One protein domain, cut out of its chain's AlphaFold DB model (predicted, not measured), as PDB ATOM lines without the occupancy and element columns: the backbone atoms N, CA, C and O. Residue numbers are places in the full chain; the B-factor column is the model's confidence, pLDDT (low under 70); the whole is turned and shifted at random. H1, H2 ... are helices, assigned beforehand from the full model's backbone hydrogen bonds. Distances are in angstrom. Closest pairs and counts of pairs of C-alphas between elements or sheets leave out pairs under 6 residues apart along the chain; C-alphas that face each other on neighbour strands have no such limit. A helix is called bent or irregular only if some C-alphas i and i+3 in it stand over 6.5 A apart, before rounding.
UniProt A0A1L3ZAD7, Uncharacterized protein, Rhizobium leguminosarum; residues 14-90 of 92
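Overview. This is residues 14 to 90 of the 92 residues of an uncharacterized protein of Rhizobium leguminosarum (UniProt A0A1L3ZAD7). A short helix, H1, sits across the beginning of one very long helix, H2, and from the far end of H2 the backbone turns back into a third helix, H3, a free arm that makes an open V with H2. H2 makes most of the longest axis, and the space between H2 and H3 is empty. The printed part has 77 residues with three named helices, in the order H1, H2, H3 along the chain, and no named strand; the class is all helix. The whole is extended, with a radius of gyration of the C-alphas of 21.4 A, and flat, with spans of 52 by 43 by 15 A.

Along the chain. H1 is residues 14 to 25, 17.1 A from first to last C-alpha, and begins with C-alpha 14 at (332.761, -33.708, 2.833). H2 is residues 30 to 65, 36 residues and the longest helix, 52.2 A from first to last C-alpha; it runs from C-alpha 30 at (345.593, -36.096, -0.534) to C-alpha 65 at (339.670, 9.468, -25.295). H3 is residues 71 to 89, 27.1 A from first to last C-alpha, and ends with C-alpha 89 at (351.909, -26.533, -39.263). No helix is bent.

Arrangement. H1 and H2 touch, with 7 pairs of C-alphas within 8 A. The closest C-alphas of the two are those of Gly 20 and Leu 30, 5.3 A apart. H1 touches H2 with residues 19 to 24 alone, and H2 touches H1 with residues 30 to 34 alone. Their lines stand about perpendicular, at 74 degrees, and their centres are 26.3 A apart. H3 touches no helix: H2 and H3 are apart, though they follow each other in the chain, and H1 and H3 are apart. In H1, H2 and H3, every O i to N i+4 pair is within hydrogen-bond range.

Size, cuts and confidence. The two C-alphas farthest apart are those of Glu 24 and Thr 65, at 55.0 A, while those of His 14 and Asp 90, the first and last printed, are 50.4 A apart. The link from H1 to H2, with 4 residues, and the link from H2 to H3, with 5, are both tight. Residues 38 to 57 of H2 stand free, as do residues 60 to 66, of which 60 to 65 belong to H2, and residues 69 to 90, of which 71 to 89 belong to H3. The printed part has no cut. The mean pLDDT of the printed part is 95.3, and no printed residue is under 70.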
ATOM      1  N   HIS A  14     333.298 -33.247   4.109       97.12
ATOM      2  CA  HIS A  14     332.761 -33.708   2.833       97.12
ATOM      3  C   HIS A  14     333.656 -33.271   1.663       97.12
ATOM      4  O   HIS A  14     333.908 -34.055   0.743       97.12
ATOM      5  N   LEU A  15     334.198 -32.052   1.702       95.62
ATOM      6  CA  LEU A  15     335.218 -31.610   0.753       95.62
ATOM      7  C   LEU A  15     336.487 -32.467   0.854       95.62
ATOM      8  O   LEU A  15     336.994 -32.910  -0.175       95.62
ATOM      9  N   GLN A  16     336.959 -32.762   2.064       95.81
ATOM     10  CA  GLN A  16     338.131 -33.611   2.276       95.81
ATOM     11  C   GLN A  16     337.933 -35.011   1.674       95.81
ATOM     12  O   GLN A  16     338.812 -35.502   0.964       95.81
ATOM     13  N   ALA A  17     336.763 -35.625   1.878       96.94
ATOM     14  CA  ALA A  17     336.430 -36.920   1.285       96.94
ATOM     15  C   ALA A  17     336.429 -36.871  -0.254       96.94
ATOM     16  O   ALA A  17     336.989 -37.749  -0.913       96.94
ATOM     17  N   ARG A  18     335.854 -35.814  -0.844       97.56
ATOM     18  CA  ARG A  18     335.853 -35.612  -2.303       97.56
ATOM     19  C   ARG A  18     337.263 -35.453  -2.867       97.56
ATOM     20  O   ARG A  18     337.565 -36.050  -3.898       97.56
ATOM     21  N   LEU A  19     338.113 -34.664  -2.207       96.25
ATOM     22  CA  LEU A  19     339.509 -34.483  -2.608       96.25
ATOM     23  C   LEU A  19     340.289 -35.798  -2.505       96.25
ATOM     24  O   LEU A  19     341.066 -36.097  -3.405       96.25
ATOM     25  N   GLY A  20     340.029 -36.614  -1.479       96.69
ATOM     26  CA  GLY A  20     340.650 -37.932  -1.317       96.69
ATOM     27  C   GLY A  20     340.363 -38.863  -2.494       96.69
ATOM     28  O   GLY A  20     341.288 -39.376  -3.114       96.69
ATOM     29  N   VAL A  21     339.090 -38.989  -2.883       98.06
ATOM     30  CA  VAL A  21     338.688 -39.810  -4.042       98.06
ATOM     31  C   VAL A  21     339.340 -39.324  -5.343       98.06
ATOM     32  O   VAL A  21     339.694 -40.128  -6.206       98.06
ATOM     33  N   LEU A  22     339.484 -38.008  -5.522       97.75
ATOM     34  CA  LEU A  22     340.136 -37.441  -6.706       97.75
ATOM     35  C   LEU A  22     341.649 -37.687  -6.709       97.75
ATOM     36  O   LEU A  22     342.194 -37.989  -7.771       97.75
ATOM     37  N   ALA A  23     342.295 -37.591  -5.546       97.38
ATOM     38  CA  ALA A  23     343.719 -37.860  -5.377       97.38
ATOM     39  C   ALA A  23     344.044 -39.331  -5.682       97.38
ATOM     40  O   ALA A  23     344.931 -39.606  -6.489       97.38
ATOM     41  N   GLU A  24     343.257 -40.269  -5.142       97.50
ATOM     42  CA  GLU A  24     343.406 -41.708  -5.403       97.50
ATOM     43  C   GLU A  24     343.318 -42.035  -6.899       97.50
ATOM     44  O   GLU A  24     344.165 -42.748  -7.435       97.50
ATOM     45  N   LYS A  25     342.336 -41.459  -7.606       97.31
ATOM     46  CA  LYS A  25     342.172 -41.647  -9.060       97.31
ATOM     47  C   LYS A  25     343.353 -41.131  -9.883       97.31
ATOM     48  O   LYS A  25     343.529 -41.571 -11.015       97.31
ATOM     49  N   GLN A  26     344.126 -40.198  -9.336       94.88
ATOM     50  CA  GLN A  26     345.303 -39.610  -9.975       94.88
ATOM     51  C   GLN A  26     346.617 -40.214  -9.460       94.88
ATOM     52  O   GLN A  26     347.685 -39.801  -9.901       94.88
ATOM     53  N   GLY A  27     346.555 -41.194  -8.549       96.44
ATOM     54  CA  GLY A  27     347.740 -41.797  -7.941       96.44
ATOM     55  C   GLY A  27     348.539 -40.829  -7.062       96.44
ATOM     56  O   GLY A  27     349.743 -41.017  -6.900       96.44
ATOM     57  N   ALA A  28     347.893 -39.793  -6.519       95.75
ATOM     58  CA  ALA A  28     348.513 -38.772  -5.678       95.75
ATOM     59  C   ALA A  28     348.091 -38.919  -4.208       95.75
ATOM     60  O   ALA A  28     347.020 -39.449  -3.903       95.75
ATOM     61  N   SER A  29     348.911 -38.409  -3.284       96.50
ATOM     62  CA  SER A  29     348.476 -38.245  -1.895       96.50
ATOM     63  C   SER A  29     347.437 -37.119  -1.793       96.50
ATOM     64  O   SER A  29     347.430 -36.190  -2.602       96.50
ATOM     65  N   LEU A  30     346.566 -37.168  -0.779       94.31
ATOM     66  CA  LEU A  30     345.593 -36.096  -0.534       94.31
ATOM     67  C   LEU A  30     346.278 -34.734  -0.335       94.31
ATOM     68  O   LEU A  30     345.769 -33.726  -0.816       94.31
ATOM     69  N   ALA A  31     347.416 -34.705   0.364       91.69
ATOM     70  CA  ALA A  31     348.151 -33.475   0.641       91.69
ATOM     71  C   ALA A  31     348.726 -32.861  -0.645       91.69
ATOM     72  O   ALA A  31     348.460 -31.692  -0.921       91.69
ATOM     73  N   ASP A  32     349.420 -33.660  -1.463       93.81
ATOM     74  CA  ASP A  32     350.005 -33.191  -2.729       93.81
ATOM     75  C   ASP A  32     348.913 -32.755  -3.712       93.81
ATOM     76  O   ASP A  32     349.028 -31.733  -4.392       93.81
ATOM     77  N   PHE A  33     347.808 -33.508  -3.758       95.75
ATOM     78  CA  PHE A  33     346.665 -33.159  -4.588       95.75
ATOM     79  C   PHE A  33     346.033 -31.838  -4.137       95.75
ATOM     80  O   PHE A  33     345.823 -30.948  -4.961       95.75
ATOM     81  N   ALA A  34     345.775 -31.669  -2.838       94.00
ATOM     82  CA  ALA A  34     345.227 -30.432  -2.293       94.00
ATOM     83  C   ALA A  34     346.147 -29.228  -2.553       94.00
ATOM     84  O   ALA A  34     345.661 -28.170  -2.951       94.00
ATOM     85  N   GLU A  35     347.466 -29.388  -2.403       93.69
ATOM     86  CA  GLU A  35     348.436 -28.343  -2.738       93.69
ATOM     87  C   GLU A  35     348.361 -27.962  -4.223       93.69
ATOM     88  O   GLU A  35     348.314 -26.777  -4.552       93.69
ATOM     89  N   SER A  36     348.288 -28.947  -5.123       95.44
ATOM     90  CA  SER A  36     348.180 -28.692  -6.565       95.44
ATOM     91  C   SER A  36     346.904 -27.926  -6.939       95.44
ATOM     92  O   SER A  36     346.951 -27.004  -7.753       95.44
ATOM     93  N   VAL A  37     345.776 -28.251  -6.295       95.56
ATOM     94  CA  VAL A  37     344.496 -27.551  -6.476       95.56
ATOM     95  C   VAL A  37     344.595 -26.109  -5.988       95.56
ATOM     96  O   VAL A  37     344.169 -25.199  -6.696       95.56
ATOM     97  N   LEU A  38     345.180 -25.886  -4.809       95.00
ATOM     98  CA  LEU A  38     345.365 -24.543  -4.261       95.00
ATOM     99  C   LEU A  38     346.313 -23.700  -5.118       95.00
ATOM    100  O   LEU A  38     346.033 -22.524  -5.328       95.00
ATOM    101  N   ARG A  39     347.389 -24.292  -5.650       96.31
ATOM    102  CA  ARG A  39     348.307 -23.610  -6.573       96.31
ATOM    103  C   ARG A  39     347.595 -23.199  -7.857       96.31
ATOM    104  O   ARG A  39     347.625 -22.030  -8.207       96.31
ATOM    105  N   SER A  40     346.883 -24.130  -8.488       96.25
ATOM    106  CA  SER A  40     346.109 -23.853  -9.703       96.25
ATOM    107  C   SER A  40     345.067 -22.750  -9.483       96.25
ATOM    108  O   SER A  40     344.924 -21.844 -10.301       96.25
ATOM    109  N   TYR A  41     344.374 -22.775  -8.341       96.31
ATOM    110  CA  TYR A  41     343.423 -21.725  -7.993       96.31
ATOM    111  C   TYR A  41     344.100 -20.372  -7.733       96.31
ATOM    112  O   TYR A  41     343.559 -19.345  -8.133       96.31
ATOM    113  N   ALA A  42     345.265 -20.356  -7.079       97.06
ATOM    114  CA  ALA A  42     346.031 -19.132  -6.862       97.06
ATOM    115  C   ALA A  42     346.483 -18.516  -8.195       97.06
ATOM    116  O   ALA A  42     346.222 -17.336  -8.418       97.06
ATOM    117  N   ASP A  43     347.048 -19.324  -9.096       97.06
ATOM    118  CA  ASP A  43     347.474 -18.885 -10.432       97.06
ATOM    119  C   ASP A  43     346.293 -18.280 -11.216       97.06
ATOM    120  O   ASP A  43     346.401 -17.218 -11.833       97.06
ATOM    121  N   GLU A  44     345.126 -18.925 -11.154       97.56
ATOM    122  CA  GLU A  44     343.904 -18.438 -11.795       97.56
ATOM    123  C   GLU A  44     343.384 -17.140 -11.160       97.56
ATOM    124  O   GLU A  44     342.984 -16.220 -11.875       97.56
ATOM    125  N   ALA A  45     343.399 -17.032  -9.832       97.19
ATOM    126  CA  ALA A  45     342.970 -15.826  -9.131       97.19
ATOM    127  C   ALA A  45     343.887 -14.633  -9.444       97.19
ATOM    128  O   ALA A  45     343.404 -13.529  -9.698       97.19
ATOM    129  N   GLU A  46     345.203 -14.850  -9.477       97.44
ATOM    130  CA  GLU A  46     346.185 -13.837  -9.874       97.44
ATOM    131  C   GLU A  46     345.952 -13.369 -11.314       97.44
ATOM    132  O   GLU A  46     345.926 -12.161 -11.580       97.44
ATOM    133  N   ARG A  47     345.699 -14.312 -12.231       96.62
ATOM    134  CA  ARG A  47     345.351 -14.012 -13.622       96.62
ATOM    135  C   ARG A  47     344.088 -13.158 -13.715       96.62
ATOM    136  O   ARG A  47     344.124 -12.114 -14.360       96.62
ATOM    137  N   GLN A  48     343.007 -13.541 -13.033       96.56
ATOM    138  CA  GLN A  48     341.743 -12.792 -13.045       96.56
ATOM    139  C   GLN A  48     341.901 -11.367 -12.510       96.56
ATOM    140  O   GLN A  48     341.365 -10.430 -13.097       96.56
ATOM    141  N   ILE A  49     342.663 -11.183 -11.428       96.56
ATOM    142  CA  ILE A  49     342.938  -9.853 -10.866       96.56
ATOM    143  C   ILE A  49     343.707  -8.993 -11.875       96.56
ATOM    144  O   ILE A  49     343.364  -7.827 -12.080       96.56
ATOM    145  N   SER A  50     344.733  -9.559 -12.517       96.06
ATOM    146  CA  SER A  50     345.526  -8.843 -13.519       96.06
ATOM    147  C   SER A  50     344.697  -8.477 -14.752       96.06
ATOM    148  O   SER A  50     344.779  -7.345 -15.227       96.06
ATOM    149  N   GLU A  51     343.896  -9.412 -15.264       96.81
ATOM    150  CA  GLU A  51     343.015  -9.194 -16.417       96.81
ATOM    151  C   GLU A  51     341.964  -8.126 -16.111       96.81
ATOM    152  O   GLU A  51     341.775  -7.201 -16.898       96.81
ATOM    153  N   GLN A  52     341.346  -8.180 -14.928       97.00
ATOM    154  CA  GLN A  52     340.368  -7.182 -14.507       97.00
ATOM    155  C   GLN A  52     340.988  -5.786 -14.372       97.00
ATOM    156  O   GLN A  52     340.379  -4.804 -14.796       97.00
ATOM    157  N   ALA A  53     342.200  -5.681 -13.822       97.06
ATOM    158  CA  ALA A  53     342.911  -4.409 -13.739       97.06
ATOM    159  C   ALA A  53     343.248  -3.846 -15.132       97.06
ATOM    160  O   ALA A  53     343.139  -2.639 -15.360       97.06
ATOM    161  N   GLU A  54     343.636  -4.709 -16.075       96.38
ATOM    162  CA  GLU A  54     343.901  -4.301 -17.452       96.38
ATOM    163  C   GLU A  54     342.626  -3.834 -18.165       96.38
ATOM    164  O   GLU A  54     342.634  -2.777 -18.805       96.38
ATOM    165  N   ASP A  55     341.534  -4.587 -18.050       95.75
ATOM    166  CA  ASP A  55     340.263  -4.263 -18.696       95.75
ATOM    167  C   ASP A  55     339.651  -2.977 -18.142       95.75
ATOM    168  O   ASP A  55     339.221  -2.124 -18.923       95.75
ATOM    169  N   GLU A  56     339.704  -2.769 -16.825       97.56
ATOM    170  CA  GLU A  56     339.302  -1.500 -16.214       97.56
ATOM    171  C   GLU A  56     340.175  -0.347 -16.734       97.56
ATOM    172  O   GLU A  56     339.666   0.698 -17.140       97.56
ATOM    173  N   GLY A  57     341.495  -0.543 -16.826       95.44
ATOM    174  CA  GLY A  57     342.403   0.461 -17.385       95.44
ATOM    175  C   GLY A  57     342.104   0.806 -18.852       95.44
ATOM    176  O   GLY A  57     342.172   1.974 -19.251       95.44
ATOM    177  N   ARG A  58     341.747  -0.191 -19.672       94.69
ATOM    178  CA  ARG A  58     341.311   0.012 -21.066       94.69
ATOM    179  C   ARG A  58     339.982   0.764 -21.125       94.69
ATOM    180  O   ARG A  58     339.840   1.660 -21.957       94.69
ATOM    181  N   TRP A  59     339.044   0.424 -20.245       95.94
ATOM    182  CA  TRP A  59     337.744   1.078 -20.153       95.94
ATOM    183  C   TRP A  59     337.873   2.558 -19.786       95.94
ATOM    184  O   TRP A  59     337.353   3.408 -20.508       95.94
ATOM    185  N   GLN A  60     338.647   2.883 -18.749       97.38
ATOM    186  CA  GLN A  60     338.886   4.273 -18.345       97.38
ATOM    187  C   GLN A  60     339.519   5.096 -19.472       97.38
ATOM    188  O   GLN A  60     339.045   6.183 -19.795       97.38
ATOM    189  N   ARG A  61     340.520   4.545 -20.172       95.62
ATOM    190  CA  ARG A  61     341.131   5.227 -21.323       95.62
ATOM    191  C   ARG A  61     340.127   5.488 -22.446       95.62
ATOM    192  O   ARG A  61     340.194   6.529 -23.099       95.62
ATOM    193  N   TYR A  62     339.214   4.553 -22.705       95.88
ATOM    194  CA  TYR A  62     338.157   4.760 -23.690       95.88
ATOM    195  C   TYR A  62     337.192   5.867 -23.251       95.88
ATOM    196  O   TYR A  62     336.858   6.717 -24.072       95.88
ATOM    197  N   LEU A  63     336.790   5.907 -21.977       97.50
ATOM    198  CA  LEU A  63     335.955   6.989 -21.449       97.50
ATOM    199  C   LEU A  63     336.614   8.367 -21.614       97.50
ATOM    200  O   LEU A  63     335.930   9.331 -21.949       97.50
ATOM    201  N   GLU A  64     337.931   8.454 -21.428       97.44
ATOM    202  CA  GLU A  64     338.691   9.701 -21.586       97.44
ATOM    203  C   GLU A  64     338.880  10.119 -23.052       97.44
ATOM    204  O   GLU A  64     338.800  11.300 -23.383       97.44
ATOM    205  N   THR A  65     339.178   9.166 -23.937       96.50
ATOM    206  CA  THR A  65     339.670   9.468 -25.295       96.50
ATOM    207  C   THR A  65     338.657   9.195 -26.403       96.50
ATOM    208  O   THR A  65     338.841   9.655 -27.529       96.50
ATOM    209  N   GLY A  66     337.633   8.387 -26.131       95.88
ATOM    210  CA  GLY A  66     336.744   7.801 -27.138       95.88
ATOM    211  C   GLY A  66     337.449   6.867 -28.132       95.88
ATOM    212  O   GLY A  66     336.824   6.390 -29.079       95.88
ATOM    213  N   ALA A  67     338.749   6.609 -27.957       93.25
ATOM    214  CA  ALA A  67     339.544   5.854 -28.909       93.25
ATOM    215  C   ALA A  67     339.341   4.351 -28.704       93.25
ATOM    216  O   ALA A  67     339.613   3.803 -27.637       93.25
ATOM    217  N   SER A  68     338.898   3.671 -29.759       91.62
ATOM    218  CA  SER A  68     338.766   2.217 -29.809       91.62
ATOM    219  C   SER A  68     339.619   1.636 -30.934       91.62
ATOM    220  O   SER A  68     340.021   2.337 -31.866       91.62
ATOM    221  N   VAL A  69     339.922   0.339 -30.850       90.25
ATOM    222  CA  VAL A  69     340.595  -0.364 -31.945       90.25
ATOM    223  C   VAL A  69     339.553  -0.695 -33.020       90.25
ATOM    224  O   VAL A  69     338.595  -1.408 -32.718       90.25
ATOM    225  N   PRO A  70     339.721  -0.241 -34.277       94.00
ATOM    226  CA  PRO A  70     338.769  -0.557 -35.336       94.00
ATOM    227  C   PRO A  70     338.683  -2.063 -35.596       94.00
ATOM    228  O   PRO A  70     339.704  -2.755 -35.654       94.00
ATOM    229  N   PHE A  71     337.467  -2.560 -35.839       93.69
ATOM    230  CA  PHE A  71     337.206  -3.975 -36.126       93.69
ATOM    231  C   PHE A  71     338.096  -4.528 -37.246       93.69
ATOM    232  O   PHE A  71     338.666  -5.611 -37.119       93.69
ATOM    233  N   GLU A  72     338.264  -3.764 -38.325       97.38
ATOM    234  CA  GLU A  72     339.069  -4.181 -39.474       97.38
ATOM    235  C   GLU A  72     340.544  -4.394 -39.125       97.38
ATOM    236  O   GLU A  72     341.159  -5.349 -39.602       97.38
ATOM    237  N   THR A  73     341.090  -3.582 -38.218       96.62
ATOM    238  CA  THR A  73     342.456  -3.736 -37.705       96.62
ATOM    239  C   THR A  73     342.606  -5.044 -36.933       96.62
ATOM    240  O   THR A  73     343.558  -5.796 -37.159       96.62
ATOM    241  N   VAL A  74     341.648  -5.356 -36.053       96.06
ATOM    242  CA  VAL A  74     341.642  -6.617 -35.292       96.06
ATOM    243  C   VAL A  74     341.514  -7.807 -36.243       96.06
ATOM    244  O   VAL A  74     342.305  -8.748 -36.176       96.06
ATOM    245  N   ARG A  75     340.568  -7.742 -37.185       97.31
ATOM    246  CA  ARG A  75     340.311  -8.799 -38.170       97.31
ATOM    247  C   ARG A  75     341.535  -9.098 -39.031       97.31
ATOM    248  O   ARG A  75     341.871 -10.266 -39.227       97.31
ATOM    249  N   ALA A  76     342.208  -8.065 -39.535       97.81
ATOM    250  CA  ALA A  76     343.422  -8.221 -40.332       97.81
ATOM    251  C   ALA A  76     344.536  -8.909 -39.528       97.81
ATOM    252  O   ALA A  76     345.174  -9.839 -40.024       97.81
ATOM    253  N   ARG A  77     344.720  -8.514 -38.263       97.12
ATOM    254  CA  ARG A  77     345.737  -9.099 -37.383       97.12
ATOM    255  C   ARG A  77     345.467 -10.572 -37.078       97.12
ATOM    256  O   ARG A  77     346.375 -11.389 -37.210       97.12
ATOM    257  N   LEU A  78     344.222 -10.927 -36.755       97.56
ATOM    258  CA  LEU A  78     343.827 -12.317 -36.500       97.56
ATOM    259  C   LEU A  78     344.031 -13.213 -37.729       97.56
ATOM    260  O   LEU A  78     344.539 -14.327 -37.600       97.56
ATOM    261  N   ARG A  79     343.711 -12.720 -38.932       97.44
ATOM    262  CA  ARG A  79     344.012 -13.438 -40.185       97.44
ATOM    263  C   ARG A  79     345.512 -13.642 -40.386       97.44
ATOM    264  O   ARG A  79     345.919 -14.712 -40.829       97.44
ATOM    265  N   GLY A  80     346.326 -12.645 -40.037       97.06
ATOM    266  CA  GLY A  80     347.785 -12.753 -40.054       97.06
ATOM    267  C   GLY A  80     348.296 -13.887 -39.162       97.06
ATOM    268  O   GLY A  80     349.071 -14.721 -39.628       97.06
ATOM    269  N   PHE A  81     347.800 -13.970 -37.923       96.56
ATOM    270  CA  PHE A  81     348.148 -15.054 -36.998       96.56
ATOM    271  C   PHE A  81     347.709 -16.427 -37.507       96.56
ATOM    272  O   PHE A  81     348.492 -17.372 -37.451       96.56
ATOM    273  N   ALA A  82     346.499 -16.542 -38.061       95.69
ATOM    274  CA  ALA A  82     346.022 -17.796 -38.642       95.69
ATOM    275  C   ALA A  82     346.903 -18.257 -39.816       95.69
ATOM    276  O   ALA A  82     347.274 -19.427 -39.893       95.69
ATOM    277  N   ALA A  83     347.295 -17.334 -40.699       95.56
ATOM    278  CA  ALA A  83     348.195 -17.641 -41.807       95.56
ATOM    279  C   ALA A  83     349.595 -18.054 -41.324       95.56
ATOM    280  O   ALA A  83     350.219 -18.933 -41.913       95.56
ATOM    281  N   GLU A  84     350.105 -17.438 -40.255       95.62
ATOM    282  CA  GLU A  84     351.383 -17.822 -39.654       95.62
ATOM    283  C   GLU A  84     351.327 -19.204 -38.998       95.62
ATOM    284  O   GLU A  84     352.237 -20.007 -39.196       95.62
ATOM    285  N   ALA A  85     350.250 -19.502 -38.269       94.12
ATOM    286  CA  ALA A  85     350.030 -20.818 -37.682       94.12
ATOM    287  C   ALA A  85     349.947 -21.908 -38.763       94.12
ATOM    288  O   ALA A  85     350.591 -22.944 -38.626       94.12
ATOM    289  N   ALA A  86     349.238 -21.643 -39.867       91.69
ATOM    290  CA  ALA A  86     349.148 -22.563 -40.999       91.69
ATOM    291  C   ALA A  86     350.523 -22.853 -41.625       91.69
ATOM    292  O   ALA A  86     350.858 -24.012 -41.843       91.69
ATOM    293  N   ARG A  87     351.359 -21.825 -41.832       91.88
ATOM    294  CA  ARG A  87     352.734 -22.008 -42.340       91.88
ATOM    295  C   ARG A  87     353.620 -22.828 -41.402       91.88
ATOM    296  O   ARG A  87     354.483 -23.554 -41.869       91.88
ATOM    297  N   LYS A  88     353.448 -22.692 -40.084       88.75
ATOM    298  CA  LYS A  88     354.219 -23.469 -39.096       88.75
ATOM    299  C   LYS A  88     353.763 -24.927 -39.014       88.75
ATOM    300  O   LYS A  88     354.573 -25.784 -38.683       88.75
ATOM    301  N   ALA A  89     352.484 -25.190 -39.277       83.19
ATOM    302  CA  ALA A  89     351.909 -26.533 -39.263       83.19
ATOM    303  C   ALA A  89     352.225 -27.340 -40.534       83.19
ATOM    304  O   ALA A  89     352.214 -28.566 -40.473       83.19
ATOM    305  N   ASP A  90     352.529 -26.667 -41.648       70.50
ATOM    306  CA  ASP A  90     352.935 -27.288 -42.914       70.50
ATOM    307  C   ASP A  90     354.280 -26.703 -43.398       70.50
ATOM    308  O   ASP A  90     354.313 -25.833 -44.278       70.50
TER     309      ASP A  90